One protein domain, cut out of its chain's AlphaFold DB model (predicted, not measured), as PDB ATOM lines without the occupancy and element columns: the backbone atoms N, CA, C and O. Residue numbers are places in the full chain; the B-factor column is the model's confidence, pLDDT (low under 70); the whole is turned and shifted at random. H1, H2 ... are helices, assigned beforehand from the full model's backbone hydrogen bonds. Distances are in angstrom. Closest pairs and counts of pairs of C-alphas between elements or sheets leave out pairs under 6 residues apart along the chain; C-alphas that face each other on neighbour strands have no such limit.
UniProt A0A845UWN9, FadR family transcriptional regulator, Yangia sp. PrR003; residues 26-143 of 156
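AT A GLANCE: This is residues 26 to 143 of the 156 residues of the protein "FadR family transcriptional regulator" of Yangia sp. PrR003 (UniProt A0A845UWN9). Five helices run along one long axis and, seen end-on, make a C in the order H3, H2, H1, H5, H6, with a gap between H3 and H6; H4 crosses one end of it. H1, H2 and H5 form a three-helix bundle, H3 packs on H2, and H6 packs on H5. The printed part has 118 residues with six named helices, H1 to H6 in chain order, and no named strand: all helix. It is compact, with a radius of gyration of the C-alphas of 13.8 A and spans of 39 by 26 by 22 A.

IN THESE COORDINATES: H1, residues 26 to 40, begins at C-alpha 26 (-19.375, -19.044, -46.394) and measures 22.0 A. H2, residues 46 to 64, measures 27.2 A. H3, residues 67 to 80, measures 19.9 A. H4, residues 83 to 96, measures 20.0 A. H5, residues 98 to 117, measures 27.9 A. H6, residues 121 to 142, measures 31.3 A and ends at C-alpha 142 (-38.276, -26.355, -13.692).

HOW THE PARTS SIT: H1 and H2 form a helical hairpin at a shallow tilt of 11 degrees; their closest C-alphas, Leu 36 and Phe 56, are 5.1 A apart. H1 touches H5 at Gly 30 and Ser 117, closest C-alphas 4.3 A. H2 and H5 touch and run the same way at 9 degrees, a shallow tilt, with the C-alphas of Ser 49 and Thr 102 closest at 7.0 A. With residues 54 to 62 alone, H2 touches H3, closest C-alphas Ala 61 and Leu 70, 4.6 A. H5 touches H6 at 16 degrees, a shallow tilt, opposite ways, closest C-alphas Ala 115 and Ala 124, 4.9 A. H4 touches H6, about perpendicular at 85 degrees, closest C-alphas Thr 92 and Ala 142, 4.9 A. H3 and H6 are apart. In the six helices every O i to N i+4 pair is within hydrogen-bond range.

THE WHOLE: The farthest C-alphas, Pro 27 and Gly 143, are 40.9 A apart. The printed part has no cut, and the five links between helices are tight. The pLDDT is under 70 in 23 residues, among them 62 to 72.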
ATOM      1  N   THR A  26     -18.619 -17.926 -47.003       55.34
ATOM      2  CA  THR A  26     -19.375 -19.044 -46.394       55.34
ATOM      3  C   THR A  26     -18.545 -20.020 -45.538       55.34
ATOM      4  O   THR A  26     -18.988 -20.348 -44.439       55.34
ATOM      5  N   PRO A  27     -17.318 -20.428 -45.924       55.25
ATOM      6  CA  PRO A  27     -16.484 -21.294 -45.081       55.25
ATOM      7  C   PRO A  27     -16.065 -20.624 -43.763       55.25
ATOM      8  O   PRO A  27     -15.997 -21.267 -42.719       55.25
ATOM      9  N   ARG A  28     -15.835 -19.303 -43.789       58.00
ATOM     10  CA  ARG A  28     -15.502 -18.508 -42.595       58.00
ATOM     11  C   ARG A  28     -16.705 -18.314 -41.678       58.00
ATOM     12  O   ARG A  28     -16.531 -18.184 -40.471       58.00
ATOM     13  N   ARG A  29     -17.915 -18.325 -42.241       61.44
ATOM     14  CA  ARG A  29     -19.168 -18.249 -41.487       61.44
ATOM     15  C   ARG A  29     -19.421 -19.514 -40.665       61.44
ATOM     16  O   ARG A  29     -19.631 -19.422 -39.461       61.44
ATOM     17  N   GLY A  30     -19.320 -20.684 -41.298       60.47
ATOM     18  CA  GLY A  30     -19.471 -21.972 -40.616       60.47
ATOM     19  C   GLY A  30     -18.435 -22.191 -39.508       60.47
ATOM     20  O   GLY A  30     -18.777 -22.583 -38.393       60.47
ATOM     21  N   ALA A  31     -17.176 -21.828 -39.776       67.50
ATOM     22  CA  ALA A  31     -16.095 -21.920 -38.797       67.50
ATOM     23  C   ALA A  31     -16.322 -21.039 -37.551       67.50
ATOM     24  O   ALA A  31     -16.009 -21.473 -36.443       67.50
ATOM     25  N   LEU A  32     -16.893 -19.838 -37.717       70.44
ATOM     26  CA  LEU A  32     -17.209 -18.928 -36.610       70.44
ATOM     27  C   LEU A  32     -18.326 -19.484 -35.716       70.44
ATOM     28  O   LEU A  32     -18.172 -19.533 -34.499       70.44
ATOM     29  N   SER A  33     -19.436 -19.936 -36.308       69.75
ATOM     30  CA  SER A  33     -20.545 -20.531 -35.549       69.75
ATOM     31  C   SER A  33     -20.116 -21.812 -34.830       69.75
ATOM     32  O   SER A  33     -20.494 -22.021 -33.679       69.75
ATOM     33  N   ALA A  34     -19.279 -22.638 -35.468       72.88
ATOM     34  CA  ALA A  34     -18.722 -23.833 -34.846       72.88
ATOM     35  C   ALA A  34     -17.788 -23.494 -33.674       72.88
ATOM     36  O   ALA A  34     -17.849 -24.150 -32.640       72.88
ATOM     37  N   ASP A  35     -16.946 -22.464 -33.792       78.94
ATOM     38  CA  ASP A  35     -16.084 -22.024 -32.690       78.94
ATOM     39  C   ASP A  35     -16.871 -21.540 -31.471       78.94
ATOM     40  O   ASP A  35     -16.610 -21.972 -30.346       78.94
ATOM     41  N   LEU A  36     -17.885 -20.707 -31.703       76.81
ATOM     42  CA  LEU A  36     -18.754 -20.200 -30.644       76.81
ATOM     43  C   LEU A  36     -19.529 -21.329 -29.956       76.81
ATOM     44  O   LEU A  36     -19.629 -21.329 -28.730       76.81
ATOM     45  N   ALA A  37     -19.998 -22.323 -30.718       76.81
ATOM     46  CA  ALA A  37     -20.605 -23.522 -30.153       76.81
ATOM     47  C   ALA A  37     -19.606 -24.280 -29.262       76.81
ATOM     48  O   ALA A  37     -19.894 -24.510 -28.090       76.81
ATOM     49  N   ARG A  38     -18.395 -24.587 -29.755       77.88
ATOM     50  CA  ARG A  38     -17.374 -25.321 -28.978       77.88
ATOM     51  C   ARG A  38     -17.014 -24.631 -27.667       77.88
ATOM     52  O   ARG A  38     -16.838 -25.314 -26.660       77.88
ATOM     53  N   ARG A  39     -16.889 -23.300 -27.674       76.06
ATOM     54  CA  ARG A  39     -16.557 -22.515 -26.475       76.06
ATOM     55  C   ARG A  39     -17.610 -22.664 -25.380       76.06
ATOM     56  O   ARG A  39     -17.237 -22.650 -24.213       76.06
ATOM     57  N   GLY A  40     -18.875 -22.895 -25.743       71.25
ATOM     58  CA  GLY A  40     -19.960 -23.206 -24.807       71.25
ATOM     59  C   GLY A  40     -19.649 -24.371 -23.859       71.25
ATOM     60  O   GLY A  40     -19.997 -24.298 -22.685       71.25
ATOM     61  N   ARG A  41     -18.901 -25.392 -24.311       71.38
ATOM     62  CA  ARG A  41     -18.502 -26.537 -23.464       71.38
ATOM     63  C   ARG A  41     -17.577 -26.161 -22.318       71.38
ATOM     64  O   ARG A  41     -17.524 -26.875 -21.323       71.38
ATOM     65  N   SER A  42     -16.808 -25.094 -22.489       74.81
ATOM     66  CA  SER A  42     -15.816 -24.659 -21.510       74.81
ATOM     67  C   SER A  42     -16.436 -23.841 -20.382       74.81
ATOM     68  O   SER A  42     -15.732 -23.526 -19.424       74.81
ATOM     69  N   ALA A  43     -17.724 -23.490 -20.488       77.25
ATOM     70  CA  ALA A  43     -18.407 -22.704 -19.478       77.25
ATOM     71  C   ALA A  43     -18.463 -23.466 -18.153       77.25
ATOM     72  O   ALA A  43     -18.992 -24.575 -18.069       77.25
ATOM     73  N   ARG A  44     -17.929 -22.851 -17.097       74.69
ATOM     74  CA  ARG A  44     -17.933 -23.415 -15.738       74.69
ATOM     75  C   ARG A  44     -18.953 -22.750 -14.831       74.69
ATOM     76  O   ARG A  44     -19.212 -23.231 -13.731       74.69
ATOM     77  N   THR A  45     -19.526 -21.643 -15.286       77.44
ATOM     78  CA  THR A  45     -20.494 -20.855 -14.528       77.44
ATOM     79  C   THR A  45     -21.703 -20.503 -15.385       77.44
ATOM     80  O   THR A  45     -21.619 -20.426 -16.612       77.44
ATOM     81  N   ARG A  46     -22.840 -20.247 -14.730       76.25
ATOM     82  CA  ARG A  46     -24.071 -19.810 -15.401       76.25
ATOM     83  C   ARG A  46     -23.867 -18.535 -16.237       76.25
ATOM     84  O   ARG A  46     -24.235 -18.565 -17.412       76.25
ATOM     85  N   PRO A  47     -23.261 -17.446 -15.710       79.62
ATOM     86  CA  PRO A  47     -23.087 -16.222 -16.494       79.62
ATOM     87  C   PRO A  47     -22.209 -16.439 -17.730       79.62
ATOM     88  O   PRO A  47     -22.503 -15.907 -18.794       79.62
ATOM     89  N   GLU A  48     -21.167 -17.264 -17.613       79.25
ATOM     90  CA  GLU A  48     -20.300 -17.623 -18.738       79.25
ATOM     91  C   GLU A  48     -21.061 -18.426 -19.801       79.25
ATOM     92  O   GLU A  48     -20.973 -18.118 -20.990       79.25
ATOM     93  N   SER A  49     -21.872 -19.406 -19.381       78.19
ATOM     94  CA  SER A  49     -22.709 -20.184 -20.298       78.19
ATOM     95  C   SER A  49     -23.715 -19.295 -21.031       78.19
ATOM     96  O   SER A  49     -23.911 -19.469 -22.229       78.19
ATOM     97  N   GLU A  50     -24.333 -18.327 -20.350       78.06
ATOM     98  CA  GLU A  50     -25.279 -17.379 -20.956       78.06
ATOM     99  C   GLU A  50     -24.605 -16.432 -21.954       78.06
ATOM    100  O   GLU A  50     -25.160 -16.178 -23.024       78.06
ATOM    101  N   GLN A  51     -23.410 -15.930 -21.634       80.56
ATOM    102  CA  GLN A  51     -22.646 -15.055 -22.527       80.56
ATOM    103  C   GLN A  51     -22.222 -15.780 -23.805       80.56
ATOM    104  O   GLN A  51     -22.393 -15.254 -24.906       80.56
ATOM    105  N   LEU A  52     -21.694 -16.999 -23.677       80.19
ATOM    106  CA  LEU A  52     -21.263 -17.807 -24.820       80.19
ATOM    107  C   LEU A  52     -22.439 -18.212 -25.706       80.19
ATOM    108  O   LEU A  52     -22.339 -18.197 -26.932       80.19
ATOM    109  N   ASP A  53     -23.569 -18.512 -25.085       79.19
ATOM    110  CA  ASP A  53     -24.810 -18.829 -25.768       79.19
ATOM    111  C   ASP A  53     -25.387 -17.613 -26.526       79.19
ATOM    112  O   ASP A  53     -25.736 -17.708 -27.707       79.19
ATOM    113  N   ALA A  54     -25.393 -16.427 -25.913       78.06
ATOM    114  CA  ALA A  54     -25.764 -15.190 -26.600       78.06
ATOM    115  C   ALA A  54     -24.818 -14.876 -27.775       78.06
ATOM    116  O   ALA A  54     -25.272 -14.496 -28.859       78.06
ATOM    117  N   ALA A  55     -23.509 -15.082 -27.590       78.88
ATOM    118  CA  ALA A  55     -22.515 -14.903 -28.642       78.88
ATOM    119  C   ALA A  55     -22.737 -15.877 -29.810       78.88
ATOM    120  O   ALA A  55     -22.651 -15.466 -30.967       78.88
ATOM    121  N   PHE A  56     -23.079 -17.137 -29.528       81.56
ATOM    122  CA  PHE A  56     -23.417 -18.136 -30.542       81.56
ATOM    123  C   PHE A  56     -24.626 -17.723 -31.388       81.56
ATOM    124  O   PHE A  56     -24.532 -17.678 -32.617       81.56
ATOM    125  N   HIS A  57     -25.735 -17.352 -30.743       79.12
ATOM    126  CA  HIS A  57     -26.948 -16.909 -31.432       79.12
ATOM    127  C   HIS A  57     -26.694 -15.661 -32.282       79.12
ATOM    128  O   HIS A  57     -27.115 -15.593 -33.438       79.12
ATOM    129  N   ARG A  58     -25.924 -14.700 -31.763       74.25
ATOM    130  CA  ARG A  58     -25.491 -13.544 -32.552       74.25
ATOM    131  C   ARG A  58     -24.639 -13.962 -33.753       74.25
ATOM    132  O   ARG A  58     -24.850 -13.461 -34.853       74.25
ATOM    133  N   GLY A  59     -23.722 -14.909 -33.564       75.81
ATOM    134  CA  GLY A  59     -22.913 -15.479 -34.636       75.81
ATOM    135  C   GLY A  59     -23.768 -16.078 -35.753       75.81
ATOM    136  O   GLY A  59     -23.528 -15.774 -36.917       75.81
ATOM    137  N   ILE A  60     -24.806 -16.858 -35.425       73.06
ATOM    138  CA  ILE A  60     -25.779 -17.368 -36.412       73.06
ATOM    139  C   ILE A  60     -26.438 -16.212 -37.169       73.06
ATOM    140  O   ILE A  60     -26.517 -16.230 -38.400       73.06
ATOM    141  N   ALA A  61     -26.910 -15.201 -36.446       70.12
ATOM    142  CA  ALA A  61     -27.600 -14.066 -37.033       70.12
ATOM    143  C   ALA A  61     -26.713 -13.298 -38.035       70.12
ATOM    144  O   ALA A  61     -27.139 -13.000 -39.152       70.12
ATOM    145  N   GLU A  62     -25.452 -13.055 -37.672       67.56
ATOM    146  CA  GLU A  62     -24.449 -12.420 -38.537       67.56
ATOM    147  C   GLU A  62     -24.107 -13.297 -39.759       67.56
ATOM    148  O   GLU A  62     -23.938 -12.793 -40.873       67.56
ATOM    149  N   VAL A  63     -24.045 -14.617 -39.568       67.00
ATOM    150  CA  VAL A  63     -23.699 -15.608 -40.598       67.00
ATOM    151  C   VAL A  63     -24.817 -15.833 -41.609       67.00
ATOM    152  O   VAL A  63     -24.547 -16.023 -42.791       67.00
ATOM    153  N   THR A  64     -26.080 -15.816 -41.213       67.19
ATOM    154  CA  THR A  64     -27.157 -16.112 -42.169       67.19
ATOM    155  C   THR A  64     -27.424 -14.968 -43.142       67.19
ATOM    156  O   THR A  64     -27.952 -15.209 -44.223       67.19
ATOM    157  N   GLY A  65     -27.058 -13.726 -42.793       62.78
ATOM    158  CA  GLY A  65     -27.412 -12.542 -43.584       62.78
ATOM    159  C   GLY A  65     -28.925 -12.376 -43.774       62.78
ATOM    160  O   GLY A  65     -29.347 -11.595 -44.623       62.78
ATOM    161  N   ASN A  66     -29.733 -13.121 -43.010       64.19
ATOM    162  CA  ASN A  66     -31.181 -13.122 -43.092       64.19
ATOM    163  C   ASN A  66     -31.717 -12.141 -42.037       64.19
ATOM    164  O   ASN A  66     -31.665 -12.446 -40.841       64.19
ATOM    165  N   PRO A  67     -32.237 -10.970 -42.447       55.53
ATOM    166  CA  PRO A  67     -32.684  -9.941 -41.511       55.53
ATOM    167  C   PRO A  67     -33.856 -10.399 -40.630       55.53
ATOM    168  O   PRO A  67     -33.988  -9.915 -39.509       55.53
ATOM    169  N   ILE A  68     -34.665 -11.363 -41.091       56.97
ATOM    170  CA  ILE A  68     -35.760 -11.949 -40.303       56.97
ATOM    171  C   ILE A  68     -35.186 -12.802 -39.169       56.97
ATOM    172  O   ILE A  68     -35.580 -12.645 -38.014       56.97
ATOM    173  N   LEU A  69     -34.213 -13.666 -39.480       65.06
ATOM    174  CA  LEU A  69     -33.569 -14.512 -38.473       65.06
ATOM    175  C   LEU A  69     -32.779 -13.672 -37.461       65.06
ATOM    176  O   LEU A  69     -32.818 -13.956 -36.268       65.06
ATOM    177  N   LEU A  70     -32.126 -12.602 -37.918       62.88
ATOM    178  CA  LEU A  70     -31.462 -11.636 -37.043       62.88
ATOM    179  C   LEU A  70     -32.447 -10.964 -36.080       62.88
ATOM    180  O   LEU A  70     -32.182 -10.930 -34.883       62.88
ATOM    181  N   GLY A  71     -33.590 -10.481 -36.574       59.31
ATOM    182  CA  GLY A  71     -34.621  -9.875 -35.728       59.31
ATOM    183  C   GLY A  71     -35.197 -10.847 -34.695       59.31
ATOM    184  O   GLY A  71     -35.375 -10.476 -33.535       59.31
ATOM    185  N   LEU A  72     -35.430 -12.104 -35.088       67.31
ATOM    186  CA  LEU A  72     -35.915 -13.152 -34.187       67.31
ATOM    187  C   LEU A  72     -34.894 -13.483 -33.089       67.31
ATOM    188  O   LEU A  72     -35.256 -13.567 -31.917       67.31
ATOM    189  N   LEU A  73     -33.622 -13.654 -33.453       70.00
ATOM    190  CA  LEU A  73     -32.557 -13.967 -32.500       70.00
ATOM    191  C   LEU A  73     -32.271 -12.790 -31.554       70.00
ATOM    192  O   LEU A  73     -32.090 -13.013 -30.355       70.00
ATOM    193  N   ASP A  74     -32.325 -11.546 -32.043       67.31
ATOM    194  CA  ASP A  74     -32.256 -10.337 -31.206       67.31
ATOM    195  C   ASP A  74     -33.440 -10.272 -30.221       67.31
ATOM    196  O   ASP A  74     -33.255  -9.954 -29.040       67.31
ATOM    197  N   TYR A  75     -34.656 -10.599 -30.679       67.62
ATOM    198  CA  TYR A  75     -35.843 -10.657 -29.825       67.62
ATOM    199  C   TYR A  75     -35.705 -11.723 -28.736       67.62
ATOM    200  O   TYR A  75     -35.913 -11.422 -27.560       67.62
ATOM    201  N   LEU A  76     -35.284 -12.942 -29.092       72.00
ATOM    202  CA  LEU A  76     -35.042 -14.024 -28.135       72.00
ATOM    203  C   LEU A  76     -33.957 -13.648 -27.122       72.00
ATOM    204  O   LEU A  76     -34.140 -13.848 -25.921       72.00
ATOM    205  N   ALA A  77     -32.861 -13.027 -27.567       73.69
ATOM    206  CA  ALA A  77     -31.847 -12.485 -26.667       73.69
ATOM    207  C   ALA A  77     -32.439 -11.434 -25.709       73.69
ATOM    208  O   ALA A  77     -32.039 -11.366 -24.547       73.69
ATOM    209  N   GLY A  78     -33.407 -10.634 -26.168       71.75
ATOM    210  CA  GLY A  78     -34.203  -9.723 -25.344       71.75
ATOM    211  C   GLY A  78     -35.048 -10.436 -24.292       71.75
ATOM    212  O   GLY A  78     -34.914 -10.134 -23.106       71.75
ATOM    213  N   VAL A  79     -35.854 -11.418 -24.706       77.56
ATOM    214  CA  VAL A  79     -36.687 -12.250 -23.818       77.56
ATOM    215  C   VAL A  79     -35.845 -12.865 -22.703       77.56
ATOM    216  O   VAL A  79     -36.217 -12.798 -21.532       77.56
ATOM    217  N   ARG A  80     -34.657 -13.373 -23.040       78.38
ATOM    218  CA  ARG A  80     -33.736 -13.991 -22.082       78.38
ATOM    219  C   ARG A  80     -33.232 -13.051 -20.991       78.38
ATOM    220  O   ARG A  80     -32.838 -13.528 -19.932       78.38
ATOM    221  N   ARG A  81     -33.241 -11.734 -21.209       77.69
ATOM    222  CA  ARG A  81     -32.858 -10.745 -20.185       77.69
ATOM    223  C   ARG A  81     -33.986 -10.437 -19.199       77.69
ATOM    224  O   ARG A  81     -33.731  -9.808 -18.175       77.69
ATOM    225  N   HIS A  82     -35.223 -10.865 -19.462       83.06
ATOM    226  CA  HIS A  82     -36.326 -10.626 -18.535       83.06
ATOM    227  C   HIS A  82     -36.154 -11.421 -17.238       83.06
ATOM    228  O   HIS A  82     -35.836 -12.608 -17.242       83.06
ATOM    229  N   ALA A  83     -36.464 -10.779 -16.110       77.00
ATOM    230  CA  ALA A  83     -36.317 -11.374 -14.783       77.00
ATOM    231  C   ALA A  83     -37.118 -12.678 -14.602       77.00
ATOM    232  O   ALA A  83     -36.683 -13.562 -13.872       77.00
ATOM    233  N   ALA A  84     -38.274 -12.812 -15.262       79.06
ATOM    234  CA  ALA A  84     -39.055 -14.049 -15.236       79.06
ATOM    235  C   ALA A  84     -38.302 -15.210 -15.899       79.06
ATOM    236  O   ALA A  84     -38.165 -16.262 -15.287       79.06
ATOM    237  N   TRP A  85     -37.737 -14.981 -17.090       83.75
ATOM    238  CA  TRP A  85     -36.889 -15.963 -17.764       83.75
ATOM    239  C   TRP A  85     -35.704 -16.363 -16.884       83.75
ATOM    240  O   TRP A  85     -35.470 -17.545 -16.659       83.75
ATOM    241  N   GLN A  86     -34.990 -15.377 -16.337       84.25
ATOM    242  CA  GLN A  86     -33.803 -15.595 -15.505       84.25
ATOM    243  C   GLN A  86     -34.094 -16.432 -14.250       84.25
ATOM    244  O   GLN A  86     -33.291 -17.287 -13.885       84.25
ATOM    245  N   ARG A  87     -35.255 -16.236 -13.611       83.75
ATOM    246  CA  ARG A  87     -35.673 -17.047 -12.455       83.75
ATOM    247  C   ARG A  87     -35.920 -18.508 -12.826       83.75
ATOM    248  O   ARG A  87     -35.411 -19.392 -12.145       83.75
ATOM    249  N   GLU A  88     -36.651 -18.769 -13.905       81.81
ATOM    250  CA  GLU A  88     -36.913 -20.148 -14.348       81.81
ATOM    251  C   GLU A  88     -35.640 -20.844 -14.823       81.81
ATOM    252  O   GLU A  88     -35.416 -22.027 -14.568       81.81
ATOM    253  N   TRP A  89     -34.762 -20.091 -15.478       84.12
ATOM    254  CA  TRP A  89     -33.476 -20.596 -15.930       84.12
ATOM    255  C   TRP A  89     -32.566 -20.980 -14.761       84.12
ATOM    256  O   TRP A  89     -31.948 -22.041 -14.779       84.12
ATOM    257  N   GLU A  90     -32.559 -20.182 -13.693       83.44
ATOM    258  CA  GLU A  90     -31.878 -20.514 -12.439       83.44
ATOM    259  C   GLU A  90     -32.428 -21.813 -11.819       83.44
ATOM    260  O   GLU A  90     -31.654 -22.692 -11.434       83.44
ATOM    261  N   LEU A  91     -33.754 -21.982 -11.762       83.12
ATOM    262  CA  LEU A  91     -34.377 -23.221 -11.273       83.12
ATOM    263  C   LEU A  91     -34.019 -24.431 -12.145       83.12
ATOM    264  O   LEU A  91     -33.767 -25.519 -11.622       83.12
ATOM    265  N   THR A  92     -33.956 -24.229 -13.461       81.69
ATOM    266  CA  THR A  92     -33.571 -25.252 -14.439       81.69
ATOM    267  C   THR A  92     -32.146 -25.735 -14.175       81.69
ATOM    268  O   THR A  92     -31.923 -26.933 -14.001       81.69
ATOM    269  N   TYR A  93     -31.196 -24.805 -14.042       80.94
ATOM    270  CA  TYR A  93     -29.798 -25.119 -13.745       80.94
ATOM    271  C   TYR A  93     -29.606 -25.826 -12.403       80.94
ATOM    272  O   TYR A  93     -28.763 -26.717 -12.301       80.94
ATOM    273  N   ARG A  94     -30.392 -25.469 -11.381       81.50
ATOM    274  CA  ARG A  94     -30.356 -26.143 -10.073       81.50
ATOM    275  C   ARG A  94     -30.871 -27.579 -10.131       81.50
ATOM    276  O   ARG A  94     -30.340 -28.425  -9.423       81.50
ATOM    277  N   LYS A  95     -31.901 -27.847 -10.940       82.06
ATOM    278  CA  LYS A  95     -32.514 -29.179 -11.057       82.06
ATOM    279  C   LYS A  95     -31.710 -30.133 -11.937       82.06
ATOM    280  O   LYS A  95     -31.545 -31.287 -11.566       82.06
ATOM    281  N   LEU A  96     -31.248 -29.666 -13.097       80.00
ATOM    282  CA  LEU A  96     -30.531 -30.495 -14.076       80.00
ATOM    283  C   LEU A  96     -29.020 -30.548 -13.809       80.00
ATOM    284  O   LEU A  96     -28.357 -31.525 -14.141       80.00
ATOM    285  N   GLY A  97     -28.479 -29.518 -13.158       80.00
ATOM    286  CA  GLY A  97     -27.045 -29.334 -12.976       80.00
ATOM    287  C   GLY A  97     -26.417 -28.600 -14.161       80.00
ATOM    288  O   GLY A  97     -26.658 -28.917 -15.324       80.00
ATOM    289  N   VAL A  98     -25.566 -27.614 -13.859       74.50
ATOM    290  CA  VAL A  98     -24.911 -26.749 -14.861       74.50
ATOM    291  C   VAL A  98     -24.152 -27.547 -15.910       74.50
ATOM    292  O   VAL A  98     -24.312 -27.294 -17.095       74.50
ATOM    293  N   SER A  99     -23.389 -28.556 -15.493       76.56
ATOM    294  CA  SER A  99     -22.577 -29.348 -16.417       76.56
ATOM    295  C   SER A  99     -23.419 -30.172 -17.400       76.56
ATOM    296  O   SER A  99     -23.142 -30.152 -18.597       76.56
ATOM    297  N   GLU A 100     -24.460 -30.862 -16.921       78.50
ATOM    298  CA  GLU A 100     -25.329 -31.698 -17.764       78.50
ATOM    299  C   GLU A 100     -26.073 -30.838 -18.786       78.50
ATOM    300  O   GLU A 100     -26.004 -31.089 -19.995       78.50
ATOM    301  N   PHE A 101     -26.671 -29.746 -18.311       79.06
ATOM    302  CA  PHE A 101     -27.434 -28.854 -19.165       79.06
ATOM    303  C   PHE A 101     -26.548 -28.159 -20.208       79.06
ATOM    304  O   PHE A 101     -26.870 -28.161 -21.397       79.06
ATOM    305  N   THR A 102     -25.394 -27.616 -19.797       79.50
ATOM    306  CA  THR A 102     -24.448 -26.951 -20.706       79.50
ATOM    307  C   THR A 102     -23.902 -27.915 -21.764       79.50
ATOM    308  O   THR A 102     -23.802 -27.532 -22.933       79.50
ATOM    309  N   GLN A 103     -23.594 -29.170 -21.412       83.00
ATOM    310  CA  GLN A 103     -23.139 -30.173 -22.383       83.00
ATOM    311  C   GLN A 103     -24.207 -30.472 -23.438       83.00
ATOM    312  O   GLN A 103     -23.918 -30.420 -24.638       83.00
ATOM    313  N   ARG A 104     -25.450 -30.720 -23.007       84.31
ATOM    314  CA  ARG A 104     -26.572 -30.988 -23.914       84.31
ATOM    315  C   ARG A 104     -26.857 -29.797 -24.832       84.31
ATOM    316  O   ARG A 104     -26.982 -29.974 -26.043       84.31
ATOM    317  N   HIS A 105     -26.906 -28.591 -24.273       83.44
ATOM    318  CA  HIS A 105     -27.146 -27.354 -25.019       83.44
ATOM    319  C   HIS A 105     -26.040 -27.092 -26.048       83.44
ATOM    320  O   HIS A 105     -26.307 -26.736 -27.196       83.44
ATOM    321  N   THR A 106     -24.785 -27.351 -25.670       83.94
ATOM    322  CA  THR A 106     -23.648 -27.167 -26.575       83.94
ATOM    323  C   THR A 106     -23.662 -28.158 -27.736       83.94
ATOM    324  O   THR A 106     -23.430 -27.760 -28.876       83.94
ATOM    325  N   ALA A 107     -23.982 -29.431 -27.489       87.69
ATOM    326  CA  ALA A 107     -24.097 -30.420 -28.563       87.69
ATOM    327  C   ALA A 107     -25.174 -30.021 -29.593       87.69
ATOM    328  O   ALA A 107     -24.988 -30.183 -30.800       87.69
ATOM    329  N   GLN A 108     -26.280 -29.433 -29.131       87.88
ATOM    330  CA  GLN A 108     -27.333 -28.921 -30.011       87.88
ATOM    331  C   GLN A 108     -26.869 -27.712 -30.833       87.88
ATOM    332  O   GLN A 108     -27.132 -27.653 -32.035       87.88
ATOM    333  N   HIS A 109     -26.116 -26.785 -30.233       88.88
ATOM    334  CA  HIS A 109     -25.499 -25.675 -30.964       88.88
ATOM    335  C   HIS A 109     -24.543 -26.150 -32.060       88.88
ATOM    336  O   HIS A 109     -24.546 -25.605 -33.165       88.88
ATOM    337  N   GLU A 110     -23.745 -27.182 -31.791       87.00
ATOM    338  CA  GLU A 110     -22.850 -27.753 -32.796       87.00
ATOM    339  C   GLU A 110     -23.612 -28.385 -33.958       87.00
ATOM    340  O   GLU A 110     -23.223 -28.191 -35.110       87.00
ATOM    341  N   ALA A 111     -24.723 -29.074 -33.686       86.75
ATOM    342  CA  ALA A 111     -25.580 -29.629 -34.731       86.75
ATOM    343  C   ALA A 111     -26.161 -28.530 -35.639       86.75
ATOM    344  O   ALA A 111     -26.146 -28.667 -36.867       86.75
ATOM    345  N   ILE A 112     -26.605 -27.413 -35.050       83.44
ATOM    346  CA  ILE A 112     -27.087 -26.237 -35.788       83.44
ATOM    347  C   ILE A 112     -25.951 -25.635 -36.632       83.44
ATOM    348  O   ILE A 112     -26.117 -25.414 -37.832       83.44
ATOM    349  N   ALA A 113     -24.778 -25.407 -36.034       81.94
ATOM    350  CA  ALA A 113     -23.622 -24.843 -36.729       81.94
ATOM    351  C   ALA A 113     -23.147 -25.731 -37.889       81.94
ATOM    352  O   ALA A 113     -22.790 -25.220 -38.954       81.94
ATOM    353  N   ALA A 114     -23.169 -27.054 -37.708       83.44
ATOM    354  CA  ALA A 114     -22.829 -28.015 -38.747       83.44
ATOM    355  C   ALA A 114     -23.815 -27.943 -39.920       83.44
ATOM    356  O   ALA A 114     -23.384 -27.842 -41.067       83.44
ATOM    357  N   ALA A 115     -25.123 -27.912 -39.648       82.44
ATOM    358  CA  ALA A 115     -26.145 -27.788 -40.688       82.44
ATOM    359  C   ALA A 115     -26.018 -26.470 -41.477       82.44
ATOM    360  O   ALA A 115     -26.041 -26.475 -42.708       82.44
ATOM    361  N   ILE A 116     -25.771 -25.351 -40.784       77.25
ATOM    362  CA  ILE A 116     -25.503 -24.049 -41.418       77.25
ATOM    363  C   ILE A 116     -24.244 -24.114 -42.295       77.25
ATOM    364  O   ILE A 116     -24.249 -23.616 -43.421       77.25
ATOM    365  N   SER A 117     -23.175 -24.748 -41.806       78.06
ATOM    366  CA  SER A 117     -21.909 -24.889 -42.542       78.06
ATOM    367  C   SER A 117     -22.067 -25.720 -43.817       78.06
ATOM    368  O   SER A 117     -21.454 -25.404 -44.834       78.06
ATOM    369  N   LEU A 118     -22.921 -26.747 -43.771       81.50
ATOM    370  CA  LEU A 118     -23.268 -27.602 -44.908       81.50
ATOM    371  C   LEU A 118     -24.299 -26.971 -45.857       81.50
ATOM    372  O   LEU A 118     -24.592 -27.552 -46.896       81.50
ATOM    373  N   ARG A 119     -24.814 -25.775 -45.535       75.44
ATOM    374  CA  ARG A 119     -25.883 -25.089 -46.279       75.44
ATOM    375  C   ARG A 119     -27.167 -25.915 -46.397       75.44
ATOM    376  O   ARG A 119     -27.831 -25.869 -47.428       75.44
ATOM    377  N   ASP A 120     -27.513 -26.624 -45.332       79.94
ATOM    378  CA  ASP A 120     -28.720 -27.440 -45.243       79.94
ATOM    379  C   ASP A 120     -29.767 -26.714 -44.371       79.94
ATOM    380  O   ASP A 120     -29.718 -26.811 -43.136       79.94
ATOM    381  N   PRO A 121     -30.655 -25.893 -44.974       77.06
ATOM    382  CA  PRO A 121     -31.606 -25.074 -44.225       77.06
ATOM    383  C   PRO A 121     -32.645 -25.916 -43.482       77.06
ATOM    384  O   PRO A 121     -33.008 -25.561 -42.360       77.06
ATOM    385  N   ASP A 122     -33.071 -27.041 -44.056       79.12
ATOM    386  CA  ASP A 122     -34.070 -27.925 -43.454       79.12
ATOM    387  C   ASP A 122     -33.493 -28.607 -42.213       79.12
ATOM    388  O   ASP A 122     -34.104 -28.601 -41.140       79.12
ATOM    389  N   ARG A 123     -32.253 -29.102 -42.303       82.06
ATOM    390  CA  ARG A 123     -31.549 -29.670 -41.151       82.06
ATOM    391  C   ARG A 123     -31.240 -28.623 -40.084       82.06
ATOM    392  O   ARG A 123     -31.305 -28.940 -38.897       82.06
ATOM    393  N   ALA A 124     -30.918 -27.389 -40.471       80.00
ATOM    394  CA  ALA A 124     -30.693 -26.301 -39.520       80.00
ATOM    395  C   ALA A 124     -31.983 -25.939 -38.767       80.00
ATOM    396  O   ALA A 124     -31.950 -25.759 -37.548       80.00
ATOM    397  N   ALA A 125     -33.117 -25.891 -39.473       79.31
ATOM    398  CA  ALA A 125     -34.429 -25.653 -38.880       79.31
ATOM    399  C   ALA A 125     -34.828 -26.783 -37.919       79.31
ATOM    400  O   ALA A 125     -35.178 -26.509 -36.772       79.31
ATOM    401  N   ALA A 126     -34.683 -28.044 -38.338       82.12
ATOM    402  CA  ALA A 126     -34.966 -29.202 -37.493       82.12
ATOM    403  C   ALA A 126     -34.086 -29.235 -36.228       82.12
ATOM    404  O   ALA A 126     -34.581 -29.492 -35.128       82.12
ATOM    405  N   ALA A 127     -32.791 -28.919 -36.353       86.25
ATOM    406  CA  ALA A 127     -31.874 -28.856 -35.214       86.25
ATOM    407  C   ALA A 127     -32.235 -27.723 -34.236       86.25
ATOM    408  O   ALA A 127     -32.213 -27.930 -33.021       86.25
ATOM    409  N   MET A 128     -32.615 -26.547 -34.749       84.62
ATOM    410  CA  MET A 128     -33.083 -25.429 -33.924       84.62
ATOM    411  C   MET A 128     -34.406 -25.754 -33.224       84.62
ATOM    412  O   MET A 128     -34.578 -25.435 -32.051       84.62
ATOM    413  N   GLN A 129     -35.332 -26.432 -33.900       83.88
ATOM    414  CA  GLN A 129     -36.587 -26.855 -33.288       83.88
ATOM    415  C   GLN A 129     -36.340 -27.822 -32.120       83.88
ATOM    416  O   GLN A 129     -36.806 -27.574 -31.009       83.88
ATOM    417  N   ALA A 130     -35.518 -28.857 -32.324       86.19
ATOM    418  CA  ALA A 130     -35.159 -29.807 -31.268       86.19
ATOM    419  C   ALA A 130     -34.459 -29.136 -30.066       86.19
ATOM    420  O   ALA A 130     -34.636 -29.540 -28.908       86.19
ATOM    421  N   HIS A 131     -33.663 -28.101 -30.337       86.56
ATOM    422  CA  HIS A 131     -33.033 -27.272 -29.320       86.56
ATOM    423  C   HIS A 131     -34.066 -26.509 -28.480       86.56
ATOM    424  O   HIS A 131     -34.086 -26.633 -27.253       86.56
ATOM    425  N   LEU A 132     -34.981 -25.789 -29.133       85.56
ATOM    426  CA  LEU A 132     -36.042 -25.043 -28.457       85.56
ATOM    427  C   LEU A 132     -36.974 -25.963 -27.658       85.56
ATOM    428  O   LEU A 132     -37.340 -25.620 -26.535       85.56
ATOM    429  N   ASP A 133     -37.294 -27.154 -28.166       85.88
ATOM    430  CA  ASP A 133     -38.107 -28.143 -27.449       85.88
ATOM    431  C   ASP A 133     -37.423 -28.644 -26.171       85.88
ATOM    432  O   ASP A 133     -38.073 -28.824 -25.134       85.88
ATOM    433  N   THR A 134     -36.097 -28.814 -26.214       85.81
ATOM    434  CA  THR A 134     -35.290 -29.172 -25.041       85.81
ATOM    435  C   THR A 134     -35.337 -28.068 -23.987       85.81
ATOM    436  O   THR A 134     -35.655 -28.352 -22.832       85.81
ATOM    437  N   ILE A 135     -35.092 -26.814 -24.383       83.62
ATOM    438  CA  ILE A 135     -35.177 -25.638 -23.501       83.62
ATOM    439  C   ILE A 135     -36.576 -25.534 -22.887       83.62
ATOM    440  O   ILE A 135     -36.730 -25.404 -21.675       83.62
ATOM    441  N   SER A 136     -37.606 -25.637 -23.724       84.06
ATOM    442  CA  SER A 136     -39.003 -25.500 -23.324       84.06
ATOM    443  C   SER A 136     -39.413 -26.577 -22.317       84.06
ATOM    444  O   SER A 136     -40.086 -26.295 -21.325       84.06
ATOM    445  N   THR A 137     -38.967 -27.816 -22.531       84.44
ATOM    446  CA  THR A 137     -39.223 -28.938 -21.619       84.44
ATOM    447  C   THR A 137     -38.471 -28.779 -20.304       84.44
ATOM    448  O   THR A 137     -39.059 -28.988 -19.244       84.44
ATOM    449  N   ALA A 138     -37.211 -28.343 -20.357       82.25
ATOM    450  CA  ALA A 138     -36.406 -28.077 -19.173       82.25
ATOM    451  C   ALA A 138     -37.035 -26.979 -18.298       82.25
ATOM    452  O   ALA A 138     -37.213 -27.181 -17.099       82.25
ATOM    453  N   MET A 139     -37.481 -25.873 -18.901       79.81
ATOM    454  CA  MET A 139     -38.142 -24.775 -18.182       79.81
ATOM    455  C   MET A 139     -39.524 -25.162 -17.630       79.81
ATOM    456  O   MET A 139     -39.876 -24.776 -16.516       79.81
ATOM    457  N   ARG A 140     -40.309 -25.976 -18.351       79.38
ATOM    458  CA  ARG A 140     -41.573 -26.527 -17.821       79.38
ATOM    459  C   ARG A 140     -41.343 -27.458 -16.632       79.38
ATOM    460  O   ARG A 140     -42.028 -27.330 -15.625       79.38
ATOM    461  N   GLY A 141     -40.361 -28.359 -16.721       65.94
ATOM    462  CA  GLY A 141     -39.962 -29.225 -15.605       65.94
ATOM    463  C   GLY A 141     -39.357 -28.445 -14.428       65.94
ATOM    464  O   GLY A 141     -39.406 -28.893 -13.276       65.94
ATOM    465  N   ALA A 142     -38.820 -27.252 -14.697       60.91
ATOM    466  CA  ALA A 142     -38.276 -26.355 -13.692       60.91
ATOM    467  C   ALA A 142     -39.336 -25.550 -12.936       60.91
ATOM    468  O   ALA A 142     -39.158 -25.392 -11.724       60.91
ATOM    469  N   GLY A 143     -40.449 -25.165 -13.567       42.12
ATOM    470  CA  GLY A 143     -41.505 -24.444 -12.853       42.12
ATOM    471  C   GLY A 143     -42.446 -23.546 -13.653       42.12
ATOM    472  O   GLY A 143     -43.075 -22.698 -13.031       42.12
TER     473      GLY A 143